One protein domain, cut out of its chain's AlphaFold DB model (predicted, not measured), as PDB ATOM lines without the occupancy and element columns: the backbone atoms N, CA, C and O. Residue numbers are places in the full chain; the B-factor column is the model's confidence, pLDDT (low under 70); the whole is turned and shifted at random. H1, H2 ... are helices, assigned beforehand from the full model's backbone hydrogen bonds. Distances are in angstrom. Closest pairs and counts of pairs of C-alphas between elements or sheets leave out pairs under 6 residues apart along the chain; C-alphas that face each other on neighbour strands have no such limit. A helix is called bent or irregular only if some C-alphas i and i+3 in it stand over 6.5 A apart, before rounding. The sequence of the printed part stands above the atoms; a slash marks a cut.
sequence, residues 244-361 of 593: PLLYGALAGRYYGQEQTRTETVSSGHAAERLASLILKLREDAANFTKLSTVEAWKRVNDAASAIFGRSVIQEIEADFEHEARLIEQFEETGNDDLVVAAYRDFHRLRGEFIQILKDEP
ATOM      1  N   PRO A 244     -46.094  33.891 -28.705       97.75
ATOM      2  CA  PRO A 244     -45.037  33.976 -29.715       97.75
ATOM      3  C   PRO A 244     -45.506  34.527 -31.068       97.75
ATOM      4  O   PRO A 244     -44.862  35.411 -31.636       97.75
ATOM      5  N   LEU A 245     -46.645  34.044 -31.573       97.38
ATOM      6  CA  LEU A 245     -47.214  34.498 -32.842       97.38
ATOM      7  C   LEU A 245     -47.691  35.954 -32.770       97.38
ATOM      8  O   LEU A 245     -47.396  36.749 -33.664       97.38
ATOM      9  N   LEU A 246     -48.390  36.316 -31.693       97.25
ATOM     10  CA  LEU A 246     -48.862  37.682 -31.463       97.25
ATOM     11  C   LEU A 246     -47.698  38.680 -31.332       97.25
ATOM     12  O   LEU A 246     -47.746  39.766 -31.905       97.25
ATOM     13  N   TYR A 247     -46.608  38.293 -30.672       97.94
ATOM     14  CA  TYR A 247     -45.369  39.074 -30.621       97.94
ATOM     15  C   TYR A 247     -44.727  39.237 -32.001       97.94
ATOM     16  O   TYR A 247     -44.276  40.329 -32.352       97.94
ATOM     17  N   GLY A 248     -44.738  38.177 -32.813       97.69
ATOM     18  CA  GLY A 248     -44.307  38.248 -34.207       97.69
ATOM     19  C   GLY A 248     -45.069  39.305 -35.008       97.69
ATOM     20  O   GLY A 248     -44.458  40.022 -35.802       97.69
ATOM     21  N   ALA A 249     -46.372  39.449 -34.763       97.25
ATOM     22  CA  ALA A 249     -47.215  40.461 -35.396       97.25
ATOM     23  C   ALA A 249     -46.944  41.895 -34.905       97.25
ATOM     24  O   ALA A 249     -47.062  42.838 -35.685       97.25
ATOM     25  N   LEU A 250     -46.541  42.072 -33.644       97.75
ATOM     26  CA  LEU A 250     -46.236  43.386 -33.058       97.75
ATOM     27  C   LEU A 250     -44.853  43.936 -33.452       97.75
ATOM     28  O   LEU A 250     -44.588  45.128 -33.275       97.75
ATOM     29  N   ALA A 251     -43.977  43.106 -34.023       96.50
ATOM     30  CA  ALA A 251     -42.670  43.504 -34.554       96.50
ATOM     31  C   ALA A 251     -42.754  44.063 -35.987       96.50
ATOM     32  O   ALA A 251     -42.018  43.645 -36.884       96.50
ATOM     33  N   GLY A 252     -43.704  44.968 -36.226       93.12
ATOM     34  CA  GLY A 252     -43.839  45.672 -37.499       93.12
ATOM     35  C   GLY A 252     -42.743  46.716 -37.727       93.12
ATOM     36  O   GLY A 252     -41.974  47.065 -36.824       93.12
ATOM     37  N   ARG A 253     -42.686  47.229 -38.957       93.31
ATOM     38  CA  ARG A 253     -41.781  48.308 -39.367       93.31
ATOM     39  C   ARG A 253     -42.553  49.621 -39.338       93.31
ATOM     40  O   ARG A 253     -43.372  49.856 -40.218       93.31
ATOM     41  N   TYR A 254     -42.319  50.473 -38.345       87.56
ATOM     42  CA  TYR A 254     -43.137  51.679 -38.139       87.56
ATOM     43  C   TYR A 254     -42.382  53.000 -38.318       87.56
ATOM     44  O   TYR A 254     -42.997  54.064 -38.263       87.56
ATOM     45  N   TYR A 255     -41.064  52.965 -38.521       77.00
ATOM     46  CA  TYR A 255     -40.224  54.154 -38.436       77.00
ATOM     47  C   TYR A 255     -39.055  54.158 -39.424       77.00
ATOM     48  O   TYR A 255     -37.933  53.765 -39.115       77.00
ATOM     49  N   GLY A 256     -39.325  54.634 -40.640       73.38
ATOM     50  CA  GLY A 256     -38.299  54.843 -41.668       73.38
ATOM     51  C   GLY A 256     -37.700  53.562 -42.256       73.38
ATOM     52  O   GLY A 256     -36.975  53.644 -43.244       73.38
ATOM     53  N   GLN A 257     -38.022  52.385 -41.707       85.25
ATOM     54  CA  GLN A 257     -37.621  51.113 -42.294       85.25
ATOM     55  C   GLN A 257     -38.442  50.822 -43.562       85.25
ATOM     56  O   GLN A 257     -39.650  51.083 -43.619       85.25
ATOM     57  N   GLU A 258     -37.782  50.255 -44.573       85.94
ATOM     58  CA  GLU A 258     -38.415  49.840 -45.827       85.94
ATOM     59  C   GLU A 258     -39.508  48.800 -45.560       85.94
ATOM     60  O   GLU A 258     -39.287  47.821 -44.850       85.94
ATOM     61  N   GLN A 259     -40.700  49.001 -46.117       89.50
ATOM     62  CA  GLN A 259     -41.817  48.079 -45.923       89.50
ATOM     63  C   GLN A 259     -41.716  46.892 -46.873       89.50
ATOM     64  O   GLN A 259     -41.562  47.068 -48.078       89.50
ATOM     65  N   THR A 260     -41.914  45.684 -46.356       86.00
ATOM     66  CA  THR A 260     -42.217  44.530 -47.201       86.00
ATOM     67  C   THR A 260     -43.709  44.553 -47.500       86.00
ATOM     68  O   THR A 260     -44.518  44.446 -46.578       86.00
ATOM     69  N   ARG A 261     -44.081  44.692 -48.776       86.56
ATOM     70  CA  ARG A 261     -45.478  44.622 -49.216       86.56
ATOM     71  C   ARG A 261     -45.602  43.843 -50.520       86.56
ATOM     72  O   ARG A 261     -45.085  44.262 -51.550       86.56
ATOM     73  N   THR A 262     -46.312  42.727 -50.465       85.88
ATOM     74  CA  THR A 262     -46.734  41.925 -51.619       85.88
ATOM     75  C   THR A 262     -48.253  41.736 -51.568       85.88
ATOM     76  O   THR A 262     -48.928  42.337 -50.731       85.88
ATOM     77  N   GLU A 263     -48.818  40.915 -52.455       79.56
ATOM     78  CA  GLU A 263     -50.248  40.573 -52.425       79.56
ATOM     79  C   GLU A 263     -50.658  39.839 -51.132       79.56
ATOM     80  O   GLU A 263     -51.787  39.979 -50.670       79.56
ATOM     81  N   THR A 264     -49.739  39.087 -50.516       78.00
ATOM     82  CA  THR A 264     -50.017  38.214 -49.359       78.00
ATOM     83  C   THR A 264     -49.179  38.534 -48.117       78.00
ATOM     84  O   THR A 264     -49.437  37.993 -47.037       78.00
ATOM     85  N   VAL A 265     -48.182  39.415 -48.239       84.31
ATOM     86  CA  VAL A 265     -47.236  39.759 -47.170       84.31
ATOM     87  C   VAL A 265     -47.248  41.258 -46.899       84.31
ATOM     88  O   VAL A 265     -47.094  42.049 -47.827       84.31
ATOM     89  N   SER A 266     -47.365  41.657 -45.631       89.50
ATOM     90  CA  SER A 266     -47.195  43.055 -45.215       89.50
ATOM     91  C   SER A 266     -46.487  43.182 -43.867       89.50
ATOM     92  O   SER A 266     -46.804  42.467 -42.916       89.50
ATOM     93  N   SER A 267     -45.535  44.114 -43.770       87.62
ATOM     94  CA  SER A 267     -44.853  44.481 -42.520       87.62
ATOM     95  C   SER A 267     -45.383  45.758 -41.854       87.62
ATOM     96  O   SER A 267     -44.875  46.124 -40.793       87.62
ATOM     97  N   GLY A 268     -46.342  46.453 -42.482       84.00
ATOM     98  CA  GLY A 268     -46.693  47.840 -42.135       84.00
ATOM     99  C   GLY A 268     -47.754  48.006 -41.049       84.00
ATOM    100  O   GLY A 268     -47.781  49.032 -40.372       84.00
ATOM    101  N   HIS A 269     -48.600  46.998 -40.843       90.69
ATOM    102  CA  HIS A 269     -49.650  46.993 -39.821       90.69
ATOM    103  C   HIS A 269     -49.611  45.681 -39.038       90.69
ATOM    104  O   HIS A 269     -49.281  44.635 -39.599       90.69
ATOM    105  N   ALA A 270     -49.954  45.721 -37.748       93.69
ATOM    106  CA  ALA A 270     -49.872  44.536 -36.894       93.69
ATOM    107  C   ALA A 270     -50.884  43.469 -37.341       93.69
ATOM    108  O   ALA A 270     -50.538  42.294 -37.447       93.69
ATOM    109  N   ALA A 271     -52.097  43.897 -37.706       91.81
ATOM    110  CA  ALA A 271     -53.135  43.027 -38.260       91.81
ATOM    111  C   ALA A 271     -52.686  42.308 -39.546       91.81
ATOM    112  O   ALA A 271     -52.867  41.098 -39.698       91.81
ATOM    113  N   GLU A 272     -52.078  43.045 -40.480       91.81
ATOM    114  CA  GLU A 272     -51.626  42.476 -41.752       91.81
ATOM    115  C   GLU A 272     -50.426  41.543 -41.546       91.81
ATOM    116  O   GLU A 272     -50.387  40.451 -42.112       91.81
ATOM    117  N   ARG A 273     -49.491  41.923 -40.665       94.50
ATOM    118  CA  ARG A 273     -48.343  41.089 -40.295       94.50
ATOM    119  C   ARG A 273     -48.785  39.783 -39.636       94.50
ATOM    120  O   ARG A 273     -48.243  38.726 -39.964       94.50
ATOM    121  N   LEU A 274     -49.791  39.838 -38.759       94.88
ATOM    122  CA  LEU A 274     -50.420  38.657 -38.170       94.88
ATOM    123  C   LEU A 274     -50.997  37.743 -39.254       94.88
ATOM    124  O   LEU A 274     -50.726  36.544 -39.247       94.88
ATOM    125  N   ALA A 275     -51.748  38.299 -40.209       92.88
ATOM    126  CA  ALA A 275     -52.318  37.530 -41.311       92.88
ATOM    127  C   ALA A 275     -51.230  36.835 -42.150       92.88
ATOM    128  O   ALA A 275     -51.353  35.646 -42.445       92.88
ATOM    129  N   SER A 276     -50.136  37.530 -42.473       94.75
ATOM    130  CA  SER A 276     -49.003  36.955 -43.209       94.75
ATOM    131  C   SER A 276     -48.319  35.816 -42.446       94.75
ATOM    132  O   SER A 276     -48.034  34.770 -43.029       94.75
ATOM    133  N   LEU A 277     -48.099  35.980 -41.135       96.00
ATOM    134  CA  LEU A 277     -47.528  34.927 -40.290       96.00
ATOM    135  C   LEU A 277     -48.457  33.716 -40.183       96.00
ATOM    136  O   LEU A 277     -47.996  32.585 -40.319       96.00
ATOM    137  N   ILE A 278     -49.762  33.940 -40.005       95.00
ATOM    138  CA  ILE A 278     -50.767  32.873 -40.001       95.00
ATOM    139  C   ILE A 278     -50.700  32.095 -41.316       95.00
ATOM    140  O   ILE A 278     -50.565  30.876 -41.289       95.00
ATOM    141  N   LEU A 279     -50.766  32.771 -42.467       93.62
ATOM    142  CA  LEU A 279     -50.731  32.108 -43.774       93.62
ATOM    143  C   LEU A 279     -49.476  31.248 -43.938       93.62
ATOM    144  O   LEU A 279     -49.585  30.110 -44.390       93.62
ATOM    145  N   LYS A 280     -48.316  31.750 -43.502       94.69
ATOM    146  CA  LYS A 280     -47.056  31.011 -43.590       94.69
ATOM    147  C   LYS A 280     -47.006  29.798 -42.660       94.69
ATOM    148  O   LYS A 280     -46.587  28.721 -43.073       94.69
ATOM    149  N   LEU A 281     -47.420  29.953 -41.404       95.25
ATOM    150  CA  LEU A 281     -47.350  28.886 -40.399       95.25
ATOM    151  C   LEU A 281     -48.382  27.781 -40.644       95.25
ATOM    152  O   LEU A 281     -48.167  26.635 -40.251       95.25
ATOM    153  N   ARG A 282     -49.482  28.094 -41.338       93.19
ATOM    154  CA  ARG A 282     -50.518  27.117 -41.696       93.19
ATOM    155  C   ARG A 282     -50.037  26.011 -42.629       93.19
ATOM    156  O   ARG A 282     -50.629  24.937 -42.613       93.19
ATOM    157  N   GLU A 283     -48.970  26.244 -43.393       89.94
ATOM    158  CA  GLU A 283     -48.330  25.219 -44.234       89.94
ATOM    159  C   GLU A 283     -47.871  23.993 -43.414       89.94
ATOM    160  O   GLU A 283     -47.738  22.903 -43.963       89.94
ATOM    161  N   ASP A 284     -47.680  24.155 -42.098       84.69
ATOM    162  CA  ASP A 284     -47.187  23.140 -41.159       84.69
ATOM    163  C   ASP A 284     -47.992  23.138 -39.836       84.69
ATOM    164  O   ASP A 284     -47.480  22.891 -38.740       84.69
ATOM    165  N   ALA A 285     -49.290  23.456 -39.934       80.50
ATOM    166  CA  ALA A 285     -50.164  23.718 -38.788       80.50
ATOM    167  C   ALA A 285     -50.188  22.578 -37.748       80.50
ATOM    168  O   ALA A 285     -50.126  22.825 -36.546       80.50
ATOM    169  N   ALA A 286     -50.227  21.321 -38.211       79.38
ATOM    170  CA  ALA A 286     -50.333  20.141 -37.350       79.38
ATOM    171  C   ALA A 286     -49.124  19.936 -36.418       79.38
ATOM    172  O   ALA A 286     -49.256  19.285 -35.377       79.38
ATOM    173  N   ASN A 287     -47.958  20.463 -36.800       85.62
ATOM    174  CA  ASN A 287     -46.758  20.440 -35.972       85.62
ATOM    175  C   ASN A 287     -46.680  21.684 -35.085       85.62
ATOM    176  O   ASN A 287     -46.302  21.564 -33.923       85.62
ATOM    177  N   PHE A 288     -47.099  22.849 -35.593       90.19
ATOM    178  CA  PHE A 288     -47.060  24.112 -34.853       90.19
ATOM    179  C   PHE A 288     -47.848  24.066 -33.536       90.19
ATOM    180  O   PHE A 288     -47.360  24.531 -32.511       90.19
ATOM    181  N   THR A 289     -49.029  23.442 -33.530       89.88
ATOM    182  CA  THR A 289     -49.896  23.351 -32.340       89.88
ATOM    183  C   THR A 289     -49.338  22.511 -31.193       89.88
ATOM    184  O   THR A 289     -49.889  22.529 -30.094       89.88
ATOM    185  N   LYS A 290     -48.278  21.737 -31.439       90.56
ATOM    186  CA  LYS A 290     -47.656  20.845 -30.450       90.56
ATOM    187  C   LYS A 290     -46.348  21.398 -29.891       90.56
ATOM    188  O   LYS A 290     -45.734  20.736 -29.059       90.56
ATOM    189  N   LEU A 291     -45.913  22.558 -30.375       94.56
ATOM    190  CA  LEU A 291     -44.660  23.177 -29.970       94.56
ATOM    191  C   LEU A 291     -44.792  23.800 -28.581       94.56
ATOM    192  O   LEU A 291     -45.795  24.437 -28.263       94.56
ATOM    193  N   SER A 292     -43.738  23.676 -27.779       95.94
ATOM    194  CA  SER A 292     -43.558  24.517 -26.595       95.94
ATOM    195  C   SER A 292     -43.420  25.993 -26.989       95.94
ATOM    196  O   SER A 292     -43.119  26.319 -28.138       95.94
ATOM    197  N   THR A 293     -43.569  26.911 -26.032       96.25
ATOM    198  CA  THR A 293     -43.437  28.356 -26.290       96.25
ATOM    199  C   THR A 293     -42.110  28.726 -26.961       96.25
ATOM    200  O   THR A 293     -42.098  29.540 -27.881       96.25
ATOM    201  N   VAL A 294     -40.994  28.117 -26.546       97.69
ATOM    202  CA  VAL A 294     -39.659  28.405 -27.107       97.69
ATOM    203  C   VAL A 294     -39.532  27.874 -28.538       97.69
ATOM    204  O   VAL A 294     -39.015  28.561 -29.419       97.69
ATOM    205  N   GLU A 295     -40.048  26.674 -28.806       97.62
ATOM    206  CA  GLU A 295     -40.060  26.099 -30.155       97.62
ATOM    207  C   GLU A 295     -40.979  26.888 -31.095       97.62
ATOM    208  O   GLU A 295     -40.598  27.182 -32.231       97.62
ATOM    209  N   ALA A 296     -42.159  27.291 -30.617       97.31
ATOM    210  CA  ALA A 296     -43.075  28.157 -31.347       97.31
ATOM    211  C   ALA A 296     -42.429  29.516 -31.641       97.31
ATOM    212  O   ALA A 296     -42.511  30.003 -32.767       97.31
ATOM    213  N   TRP A 297     -41.717  30.100 -30.673       98.12
ATOM    214  CA  TRP A 297     -40.976  31.346 -30.863       98.12
ATOM    215  C   TRP A 297     -39.902  31.236 -31.940       98.12
ATOM    216  O   TRP A 297     -39.827  32.095 -32.824       98.12
ATOM    217  N   LYS A 298     -39.116  30.155 -31.926       98.00
ATOM    218  CA  LYS A 298     -38.151  29.866 -32.990       98.00
ATOM    219  C   LYS A 298     -38.848  29.766 -34.348       98.00
ATOM    220  O   LYS A 298     -38.438  30.424 -35.300       98.00
ATOM    221  N   ARG A 299     -39.956  29.024 -34.425       97.75
ATOM    222  CA  ARG A 299     -40.714  28.830 -35.667       97.75
ATOM    223  C   ARG A 299     -41.310  30.131 -36.211       97.75
ATOM    224  O   ARG A 299     -41.293  30.340 -37.422       97.75
ATOM    225  N   VAL A 300     -41.801  31.011 -35.338       97.94
ATOM    226  CA  VAL A 300     -42.290  32.349 -35.708       97.94
ATOM    227  C   VAL A 300     -41.141  33.228 -36.213       97.94
ATOM    228  O   VAL A 300     -41.312  33.915 -37.216       97.94
ATOM    229  N   ASN A 301     -39.962  33.181 -35.581       98.50
ATOM    230  CA  ASN A 301     -38.774  33.896 -36.061       98.50
ATOM    231  C   ASN A 301     -38.326  33.409 -37.442       98.50
ATOM    232  O   ASN A 301     -38.064  34.237 -38.311       98.50
ATOM    233  N   ASP A 302     -38.297  32.096 -37.670       97.94
ATOM    234  CA  ASP A 302     -37.954  31.515 -38.971       97.94
ATOM    235  C   ASP A 302     -38.969  31.922 -40.051       97.94
ATOM    236  O   ASP A 302     -38.590  32.304 -41.160       97.94
ATOM    237  N   ALA A 303     -40.267  31.892 -39.722       97.12
ATOM    238  CA  ALA A 303     -41.325  32.340 -40.622       97.12
ATOM    239  C   ALA A 303     -41.192  33.834 -40.953       97.12
ATOM    240  O   ALA A 303     -41.286  34.203 -42.122       97.12
ATOM    241  N   ALA A 304     -40.921  34.673 -39.950       97.38
ATOM    242  CA  ALA A 304     -40.696  36.102 -40.131       97.38
ATOM    243  C   ALA A 304     -39.476  36.374 -41.025       97.38
ATOM    244  O   ALA A 304     -39.595  37.123 -41.994       97.38
ATOM    245  N   SER A 305     -38.347  35.703 -40.777       97.38
ATOM    246  CA  SER A 305     -37.149  35.794 -41.621       97.38
ATOM    247  C   SER A 305     -37.449  35.433 -43.070       97.38
ATOM    248  O   SER A 305     -37.030  36.144 -43.979       97.38
ATOM    249  N   ALA A 306     -38.211  34.361 -43.295       96.25
ATOM    250  CA  ALA A 306     -38.531  33.890 -44.636       96.25
ATOM    251  C   ALA A 306     -39.412  34.867 -45.432       96.25
ATOM    252  O   ALA A 306     -39.207  35.010 -46.635       96.25
ATOM    253  N   ILE A 307     -40.392  35.519 -44.793       96.12
ATOM    254  CA  ILE A 307     -41.371  36.360 -45.508       96.12
ATOM    255  C   ILE A 307     -41.062  37.860 -45.441       96.12
ATOM    256  O   ILE A 307     -41.454  38.595 -46.341       96.12
ATOM    257  N   PHE A 308     -40.345  38.324 -44.415       95.00
ATOM    258  CA  PHE A 308     -39.989  39.737 -44.235       95.00
ATOM    259  C   PHE A 308     -38.494  40.018 -44.435       95.00
ATOM    260  O   PHE A 308     -38.107  41.181 -44.528       95.00
ATOM    261  N   GLY A 309     -37.643  38.992 -44.499       95.25
ATOM    262  CA  GLY A 309     -36.186  39.133 -44.617       95.25
ATOM    263  C   GLY A 309     -35.455  39.368 -43.290       95.25
ATOM    264  O   GLY A 309     -34.229  39.426 -43.279       95.25
ATOM    265  N   ARG A 310     -36.183  39.489 -42.173       96.31
ATOM    266  CA  ARG A 310     -35.645  39.584 -40.808       96.31
ATOM    267  C   ARG A 310     -36.499  38.776 -39.845       96.31
ATOM    268  O   ARG A 310     -37.724  38.731 -39.985       96.31
ATOM    269  N   SER A 311     -35.851  38.177 -38.854       97.88
ATOM    270  CA  SER A 311     -36.533  37.537 -37.736       97.88
ATOM    271  C   SER A 311     -37.273  38.575 -36.887       97.88
ATOM    272  O   SER A 311     -37.075  39.782 -37.028       97.88
ATOM    273  N   VAL A 312     -38.126  38.115 -35.972       98.00
ATOM    274  CA  VAL A 312     -38.836  39.012 -35.050       98.00
ATOM    275  C   VAL A 312     -37.843  39.766 -34.165       98.00
ATOM    276  O   VAL A 312     -37.958  40.980 -34.024       98.00
ATOM    277  N   ILE A 313     -36.834  39.070 -33.628       97.88
ATOM    278  CA  ILE A 313     -35.767  39.687 -32.826       97.88
ATOM    279  C   ILE A 313     -34.989  40.726 -33.634       97.88
ATOM    280  O   ILE A 313     -34.802  41.839 -33.158       97.88
ATOM    281  N   GLN A 314     -34.608  40.403 -34.871       97.75
ATOM    282  CA  GLN A 314     -33.856  41.324 -35.726       97.75
ATOM    283  C   GLN A 314     -34.647  42.598 -36.054       97.75
ATOM    284  O   GLN A 314     -34.060  43.669 -36.179       97.75
ATOM    285  N   GLU A 315     -35.973  42.513 -36.197       97.19
ATOM    286  CA  GLU A 315     -36.812  43.707 -36.378       97.19
ATOM    287  C   GLU A 315     -36.899  44.561 -35.113       97.19
ATOM    288  O   GLU A 315     -36.950  45.789 -35.207       97.19
ATOM    289  N   ILE A 316     -36.919  43.934 -33.935       97.69
ATOM    290  CA  ILE A 316     -36.919  44.651 -32.658       97.69
ATOM    291  C   ILE A 316     -35.573  45.351 -32.437       97.69
ATOM    292  O   ILE A 316     -35.553  46.533 -32.103       97.69
ATOM    293  N   GLU A 317     -34.458  44.663 -32.692       97.56
ATOM    294  CA  GLU A 317     -33.106  45.230 -32.604       97.56
ATOM    295  C   GLU A 317     -32.905  46.381 -33.598       97.56
ATOM    296  O   GLU A 317     -32.395  47.436 -33.228       97.56
ATOM    297  N   ALA A 318     -33.383  46.244 -34.839       96.38
ATOM    298  CA  ALA A 318     -33.282  47.319 -35.821       96.38
ATOM    299  C   ALA A 318     -34.064  48.579 -35.400       96.38
ATOM    300  O   ALA A 318     -33.583  49.696 -35.590       96.38
ATOM    301  N   ASP A 319     -35.271  48.429 -34.841       96.88
ATOM    302  CA  ASP A 319     -36.039  49.563 -34.307       96.88
ATOM    303  C   ASP A 319     -35.362  50.184 -33.075       96.88
ATOM    304  O   ASP A 319     -35.316  51.408 -32.959       96.88
ATOM    305  N   PHE A 320     -34.771  49.358 -32.211       97.50
ATOM    306  CA  PHE A 320     -33.987  49.787 -31.053       97.50
ATOM    307  C   PHE A 320     -32.750  50.613 -31.451       97.50
ATOM    308  O   PHE A 320     -32.508  51.682 -30.899       97.50
ATOM    309  N   GLU A 321     -32.000  50.200 -32.472       96.44
ATOM    310  CA  GLU A 321     -30.869  50.983 -32.991       96.44
ATOM    311  C   GLU A 321     -31.305  52.316 -33.617       96.44
ATOM    312  O   GLU A 321     -30.599  53.323 -33.521       96.44
ATOM    313  N   HIS A 322     -32.464  52.349 -34.286       94.44
ATOM    314  CA  HIS A 322     -33.025  53.603 -34.794       94.44
ATOM    315  C   HIS A 322     -33.404  54.561 -33.663       94.44
ATOM    316  O   HIS A 322     -33.223  55.768 -33.811       94.44
ATOM    317  N   GLU A 323     -33.920  54.032 -32.558       95.44
ATOM    318  CA  GLU A 323     -34.234  54.793 -31.353       95.44
ATOM    319  C   GLU A 323     -32.977  55.410 -30.726       95.44
ATOM    320  O   GLU A 323     -32.986  56.608 -30.450       95.44
ATOM    321  N   ALA A 324     -31.880  54.653 -30.614       96.50
ATOM    322  CA  ALA A 324     -30.594  55.157 -30.121       96.50
ATOM    323  C   ALA A 324     -30.080  56.352 -30.946       96.50
ATOM    324  O   ALA A 324     -29.810  57.417 -30.398       96.50
ATOM    325  N   ARG A 325     -30.054  56.220 -32.282       95.00
ATOM    326  CA  ARG A 325     -29.644  57.314 -33.189       95.00
ATOM    327  C   ARG A 325     -30.509  58.563 -33.037       95.00
ATOM    328  O   ARG A 325     -30.034  59.680 -33.201       95.00
ATOM    329  N   LEU A 326     -31.800  58.379 -32.776       91.75
ATOM    330  CA  LEU A 326     -32.721  59.494 -32.596       91.75
ATOM    331  C   LEU A 326     -32.465  60.220 -31.266       91.75
ATOM    332  O   LEU A 326     -32.520  61.445 -31.223       91.75
ATOM    333  N   ILE A 327     -32.160  59.476 -30.201       94.88
ATOM    334  CA  ILE A 327     -31.759  60.041 -28.908       94.88
ATOM    335  C   ILE A 327     -30.480  60.875 -29.066       94.88
ATOM    336  O   ILE A 327     -30.470  62.028 -28.644       94.88
ATOM    337  N   GLU A 328     -29.462  60.352 -29.755       94.94
ATOM    338  CA  GLU A 328     -28.217  61.081 -30.060       94.94
ATOM    339  C   GLU A 328     -28.496  62.393 -30.813       94.94
ATOM    340  O   GLU A 328     -28.034  63.459 -30.412       94.94
ATOM    341  N   GLN A 329     -29.340  62.359 -31.849       92.50
ATOM    342  CA  GLN A 329     -29.742  63.570 -32.577       92.50
ATOM    343  C   GLN A 329     -30.421  64.607 -31.673       92.50
ATOM    344  O   GLN A 329     -30.233  65.815 -31.846       92.50
ATOM    345  N   PHE A 330     -31.232  64.159 -30.714       91.50
ATOM    346  CA  PHE A 330     -31.913  65.066 -29.798       91.50
ATOM    347  C   PHE A 330     -30.969  65.726 -28.795       91.50
ATOM    348  O   PHE A 330     -31.203  66.875 -28.419       91.50
ATOM    349  N   GLU A 331     -29.898  65.040 -28.419       90.00
ATOM    350  CA  GLU A 331     -28.828  65.579 -27.581       90.00
ATOM    351  C   GLU A 331     -28.019  66.639 -28.322       90.00
ATOM    352  O   GLU A 331     -27.822  67.740 -27.811       90.00
ATOM    353  N   GLU A 332     -27.606  66.339 -29.554       89.88
ATOM    354  CA  GLU A 332     -26.802  67.245 -30.383       89.88
ATOM    355  C   GLU A 332     -27.534  68.552 -30.709       89.88
ATOM    356  O   GLU A 332     -26.915  69.607 -30.850       89.88
ATOM    357  N   THR A 333     -28.862  68.498 -30.814       84.50
ATOM    358  CA  THR A 333     -29.702  69.661 -31.137       84.50
ATOM    359  C   THR A 333     -30.114  70.488 -29.915       84.50
ATOM    360  O   THR A 333     -30.796  71.500 -30.079       84.50
ATOM    361  N   GLY A 334     -29.677  70.115 -28.703       77.25
ATOM    362  CA  GLY A 334     -29.937  70.877 -27.476       77.25
ATOM    363  C   GLY A 334     -31.406  70.866 -27.045       77.25
ATOM    364  O   GLY A 334     -31.920  71.885 -26.577       77.25
ATOM    365  N   ASN A 335     -32.101  69.741 -27.242       84.38
ATOM    366  CA  ASN A 335     -33.471  69.584 -26.750       84.38
ATOM    367  C   ASN A 335     -33.527  69.559 -25.217       84.38
ATOM    368  O   ASN A 335     -32.516  69.547 -24.527       84.38
ATOM    369  N   ASP A 336     -34.745  69.562 -24.680       87.56
ATOM    370  CA  ASP A 336     -34.984  69.569 -23.241       87.56
ATOM    371  C   ASP A 336     -34.341  68.362 -22.529       87.56
ATOM    372  O   ASP A 336     -34.762  67.219 -22.735       87.56
ATOM    373  N   ASP A 337     -33.352  68.632 -21.670       92.25
ATOM    374  CA  ASP A 337     -32.577  67.620 -20.938       92.25
ATOM    375  C   ASP A 337     -33.464  66.619 -20.188       92.25
ATOM    376  O   ASP A 337     -33.142  65.433 -20.132       92.25
ATOM    377  N   LEU A 338     -34.600  67.065 -19.632       94.38
ATOM    378  CA  LEU A 338     -35.516  66.186 -18.899       94.38
ATOM    379  C   LEU A 338     -36.211  65.196 -19.835       94.38
ATOM    380  O   LEU A 338     -36.397  64.031 -19.484       94.38
ATOM    381  N   VAL A 339     -36.585  65.644 -21.034       95.50
ATOM    382  CA  VAL A 339     -37.249  64.792 -22.025       95.50
ATOM    383  C   VAL A 339     -36.262  63.790 -22.613       95.50
ATOM    384  O   VAL A 339     -36.595  62.612 -22.749       95.50
ATOM    385  N   VAL A 340     -35.041  64.232 -22.917       96.25
ATOM    386  CA  VAL A 340     -33.971  63.351 -23.401       96.25
ATOM    387  C   VAL A 340     -33.598  62.322 -22.332       96.25
ATOM    388  O   VAL A 340     -33.490  61.137 -22.644       96.25
ATOM    389  N   ALA A 341     -33.485  62.726 -21.061       97.06
ATOM    390  CA  ALA A 341     -33.226  61.811 -19.948       97.06
ATOM    391  C   ALA A 341     -34.327  60.748 -19.796       97.06
ATOM    392  O   ALA A 341     -34.019  59.559 -19.707       97.06
ATOM    393  N   ALA A 342     -35.606  61.143 -19.864       97.94
ATOM    394  CA  ALA A 342     -36.720  60.192 -19.867       97.94
ATOM    395  C   ALA A 342     -36.649  59.223 -21.060       97.94
ATOM    396  O   ALA A 342     -36.923  58.032 -20.906       97.94
ATOM    397  N   TYR A 343     -36.256  59.709 -22.245       97.75
ATOM    398  CA  TYR A 343     -36.184  58.871 -23.441       97.75
ATOM    399  C   TYR A 343     -35.028  57.865 -23.376       97.75
ATOM    400  O   TYR A 343     -35.211  56.699 -23.723       97.75
ATOM    401  N   ARG A 344     -33.866  58.270 -22.843       98.00
ATOM    402  CA  ARG A 344     -32.752  57.358 -22.533       98.00
ATOM    403  C   ARG A 344     -33.148  56.291 -21.522       98.00
ATOM    404  O   ARG A 344     -32.790  55.131 -21.692       98.00
ATOM    405  N   ASP A 345     -33.869  56.668 -20.469       98.25
ATOM    406  CA  ASP A 345     -34.300  55.721 -19.438       98.25
ATOM    407  C   ASP A 345     -35.319  54.707 -19.987       98.25
ATOM    408  O   ASP A 345     -35.232  53.515 -19.690       98.25
ATOM    409  N   PHE A 346     -36.223  55.153 -20.868       98.38
ATOM    410  CA  PHE A 346     -37.077  54.266 -21.659       98.38
ATOM    411  C   PHE A 346     -36.257  53.305 -22.533       98.38
ATOM    412  O   PHE A 346     -36.463  52.092 -22.464       98.38
ATOM    413  N   HIS A 347     -35.309  53.834 -23.312       98.44
ATOM    414  CA  HIS A 347     -34.441  53.053 -24.193       98.44
ATOM    415  C   HIS A 347     -33.641  52.003 -23.413       98.44
ATOM    416  O   HIS A 347     -33.630  50.829 -23.771       98.44
ATOM    417  N   ARG A 348     -33.053  52.369 -22.270       98.38
ATOM    418  CA  ARG A 348     -32.363  51.428 -21.376       98.38
ATOM    419  C   ARG A 348     -33.276  50.272 -20.961       98.38
ATOM    420  O   ARG A 348     -32.903  49.114 -21.137       98.38
ATOM    421  N   LEU A 349     -34.467  50.572 -20.435       98.44
ATOM    422  CA  LEU A 349     -35.407  49.538 -19.992       98.44
ATOM    423  C   LEU A 349     -35.849  48.636 -21.155       98.44
ATOM    424  O   LEU A 349     -35.983  47.422 -20.993       98.44
ATOM    425  N   ARG A 350     -36.051  49.214 -22.343       98.44
ATOM    426  CA  ARG A 350     -36.329  48.450 -23.562       98.44
ATOM    427  C   ARG A 350     -35.186  47.496 -23.899       98.44
ATOM    428  O   ARG A 350     -35.455  46.327 -24.166       98.44
ATOM    429  N   GLY A 351     -33.937  47.949 -23.814       98.62
ATOM    430  CA  GLY A 351     -32.749  47.110 -23.997       98.62
ATOM    431  C   GLY A 351     -32.699  45.927 -23.025       98.62
ATOM    432  O   GLY A 351     -32.436  44.801 -23.442       98.62
ATOM    433  N   GLU A 352     -33.041  46.145 -21.752       98.25
ATOM    434  CA  GLU A 352     -33.132  45.075 -20.746       98.25
ATOM    435  C   GLU A 352     -34.192  44.028 -21.109       98.25
ATOM    436  O   GLU A 352     -33.919  42.827 -21.069       98.25
ATOM    437  N   PHE A 353     -35.391  44.454 -21.520       98.38
ATOM    438  CA  PHE A 353     -36.428  43.514 -21.956       98.38
ATOM    439  C   PHE A 353     -36.055  42.774 -23.245       98.38
ATOM    440  O   PHE A 353     -36.371  41.589 -23.366       98.38
ATOM    441  N   ILE A 354     -35.377  43.430 -24.193       98.62
ATOM    442  CA  ILE A 354     -34.862  42.781 -25.409       98.62
ATOM    443  C   ILE A 354     -33.857  41.693 -25.030       98.62
ATOM    444  O   ILE A 354     -33.941  40.581 -25.551       98.62
ATOM    445  N   GLN A 355     -32.947  41.981 -24.099       98.50
ATOM    446  CA  GLN A 355     -31.960  41.007 -23.646       98.50
ATOM    447  C   GLN A 355     -32.631  39.798 -22.975       98.50
ATOM    448  O   GLN A 355     -32.319  38.663 -23.323       98.50
ATOM    449  N   ILE A 356     -33.634  40.020 -22.116       98.06
ATOM    450  CA  ILE A 356     -34.430  38.929 -21.523       98.06
ATOM    451  C   ILE A 356     -35.126  38.102 -22.613       98.06
ATOM    452  O   ILE A 356     -35.125  36.877 -22.538       98.06
ATOM    453  N   LEU A 357     -35.705  38.743 -23.634       98.25
ATOM    454  CA  LEU A 357     -36.384  38.042 -24.729       98.25
ATOM    455  C   LEU A 357     -35.419  37.179 -25.557       98.25
ATOM    456  O   LEU A 357     -35.831  36.156 -26.104       98.25
ATOM    457  N   LYS A 358     -34.152  37.590 -25.671       98.12
ATOM    458  CA  LYS A 358     -33.107  36.847 -26.385       98.12
ATOM    459  C   LYS A 358     -32.587  35.665 -25.575       98.12
ATOM    460  O   LYS A 358     -32.454  34.579 -26.133       98.12
ATOM    461  N   ASP A 359     -32.309  35.885 -24.296       97.88
ATOM    462  CA  ASP A 359     -31.651  34.892 -23.447       97.88
ATOM    463  C   ASP A 359     -32.636  33.848 -22.912       97.88
ATOM    464  O   ASP A 359     -32.328  32.659 -22.875       97.88
ATOM    465  N   GLU A 360     -33.831  34.287 -22.509       97.50
ATOM    466  CA  GLU A 360     -34.841  33.471 -21.827       97.50
ATOM    467  C   GLU A 360     -36.257  33.846 -22.320       97.50
ATOM    468  O   GLU A 360     -37.079  34.367 -21.548       97.50
ATOM    469  N   PRO A 361     -36.574  33.620 -23.615       97.69
ATOM    470  CA  PRO A 361     -37.819  34.068 -24.242       97.69
ATOM    471  C   PRO A 361     -39.078  33.613 -23.500       97.69
ATOM    472  O   PRO A 361     -40.075  34.335 -23.465       97.69
TER     473      PRO A 361
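AT A GLANCE: This is residues 244 to 361 of the 593 residues of an uncharacterized protein of Rhizobium leguminosarum bv. trifolii (UniProt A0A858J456). A long hairpin of two helices, H4 and H5, reaches out from a head made by three shorter helices, H1, H2 and H3. In the head H1 and H2 run side by side, H3 crosses them steeply, and H4 starts at H3 and leads out of the head before H5 folds back along it. The printed part has 118 residues with five named helices, in the order H1, H2, H3, H4, H5 along the chain, and no named strand; the class is all helix. A stretch of 19 residues with no named element, 251 to 269, joins H1 to H2. The whole is only just loose, close to compact, with a radius of gyration of the C-alphas of 16.4 A, and the C-alphas span 55 by 33 by 18 A, an outline that is only just flat.

HOW THE PARTS SIT: H1, residues 244 to 250, touches H2, residues 270 to 288; the closest C-alphas are those of Ala 249 and Leu 274, 4.6 A apart. The two are a helical hairpin, at a shallow tilt of 19 degrees, opposite ways, and H2 touches H1 with residues 270 to 277 alone. H2 has a kink of 71 degrees near residue 282 and is irregular: C-alphas 283 and 286 are 8.8 A apart. H3, residues 293 to 308, is the hub, touching H1, H2 and H4, residues 312 to 332. H1 and H3 touch at a steep tilt of 40 degrees, the same way, with the C-alphas of Pro 244 and Trp 297 closest at 5.0 A. H2 and H3 touch at a steep tilt of 59 degrees, opposite ways, with the C-alphas of Lys 280 and Ala 303 closest at 6.6 A. Residues 300 to 305 of H3 touch residues 312 to 313 of H4, and the closest C-alphas, those of Asn 301 and Val 312, are 5.2 A apart. At 72 degrees, H3 and H4 are only just about perpendicular. H1 and H4 are close but not clearly touching, with the C-alphas of Gly 248 and Val 312 closest at 5.6 A. H4 touches H5, residues 337 to 359, with 14 pairs of C-alphas within 8 A; the closest, those of Ile 327 and Val 340, are 6.8 A apart. These two form a helical hairpin, at a shallow tilt of 19 degrees, opposite ways. H5 is apart from H1, H2 and H3, and H2 is apart from H4. In H1, H3, H4 and H5 every O i to N i+4 pair is within hydrogen-bond range, and in H2 11 of 15 are.

IN THESE COORDINATES: H1 begins at C-alpha 244, (-45.037, 33.976, -29.715). H2, from Ala 270 to Phe 288, is 20.7 A long from first to last C-alpha, and H3, from Thr 293 to Phe 308, is 21.5 A. H4 begins at C-alpha 312, (-38.836, 39.012, -35.050), and is 31.0 A long. H5, the longest helix by residues, is 32.8 A long and ends at C-alpha 359, (-31.651, 34.892, -23.447).

THE WHOLE: The two C-alphas farthest apart are those of Ala 286 in H2 and Gly 334 in the link from H4 to H5, 55.6 A. The first and last printed C-alphas, those of Pro 244 and Pro 361, are 9.1 A apart. The link from H1 to H2 is long, and those from H2 to H3, H3 to H4 and H4 to H5 are tight. The printed part has no cut. The mean pLDDT of the printed part is 93.6, and no printed residue is under 70.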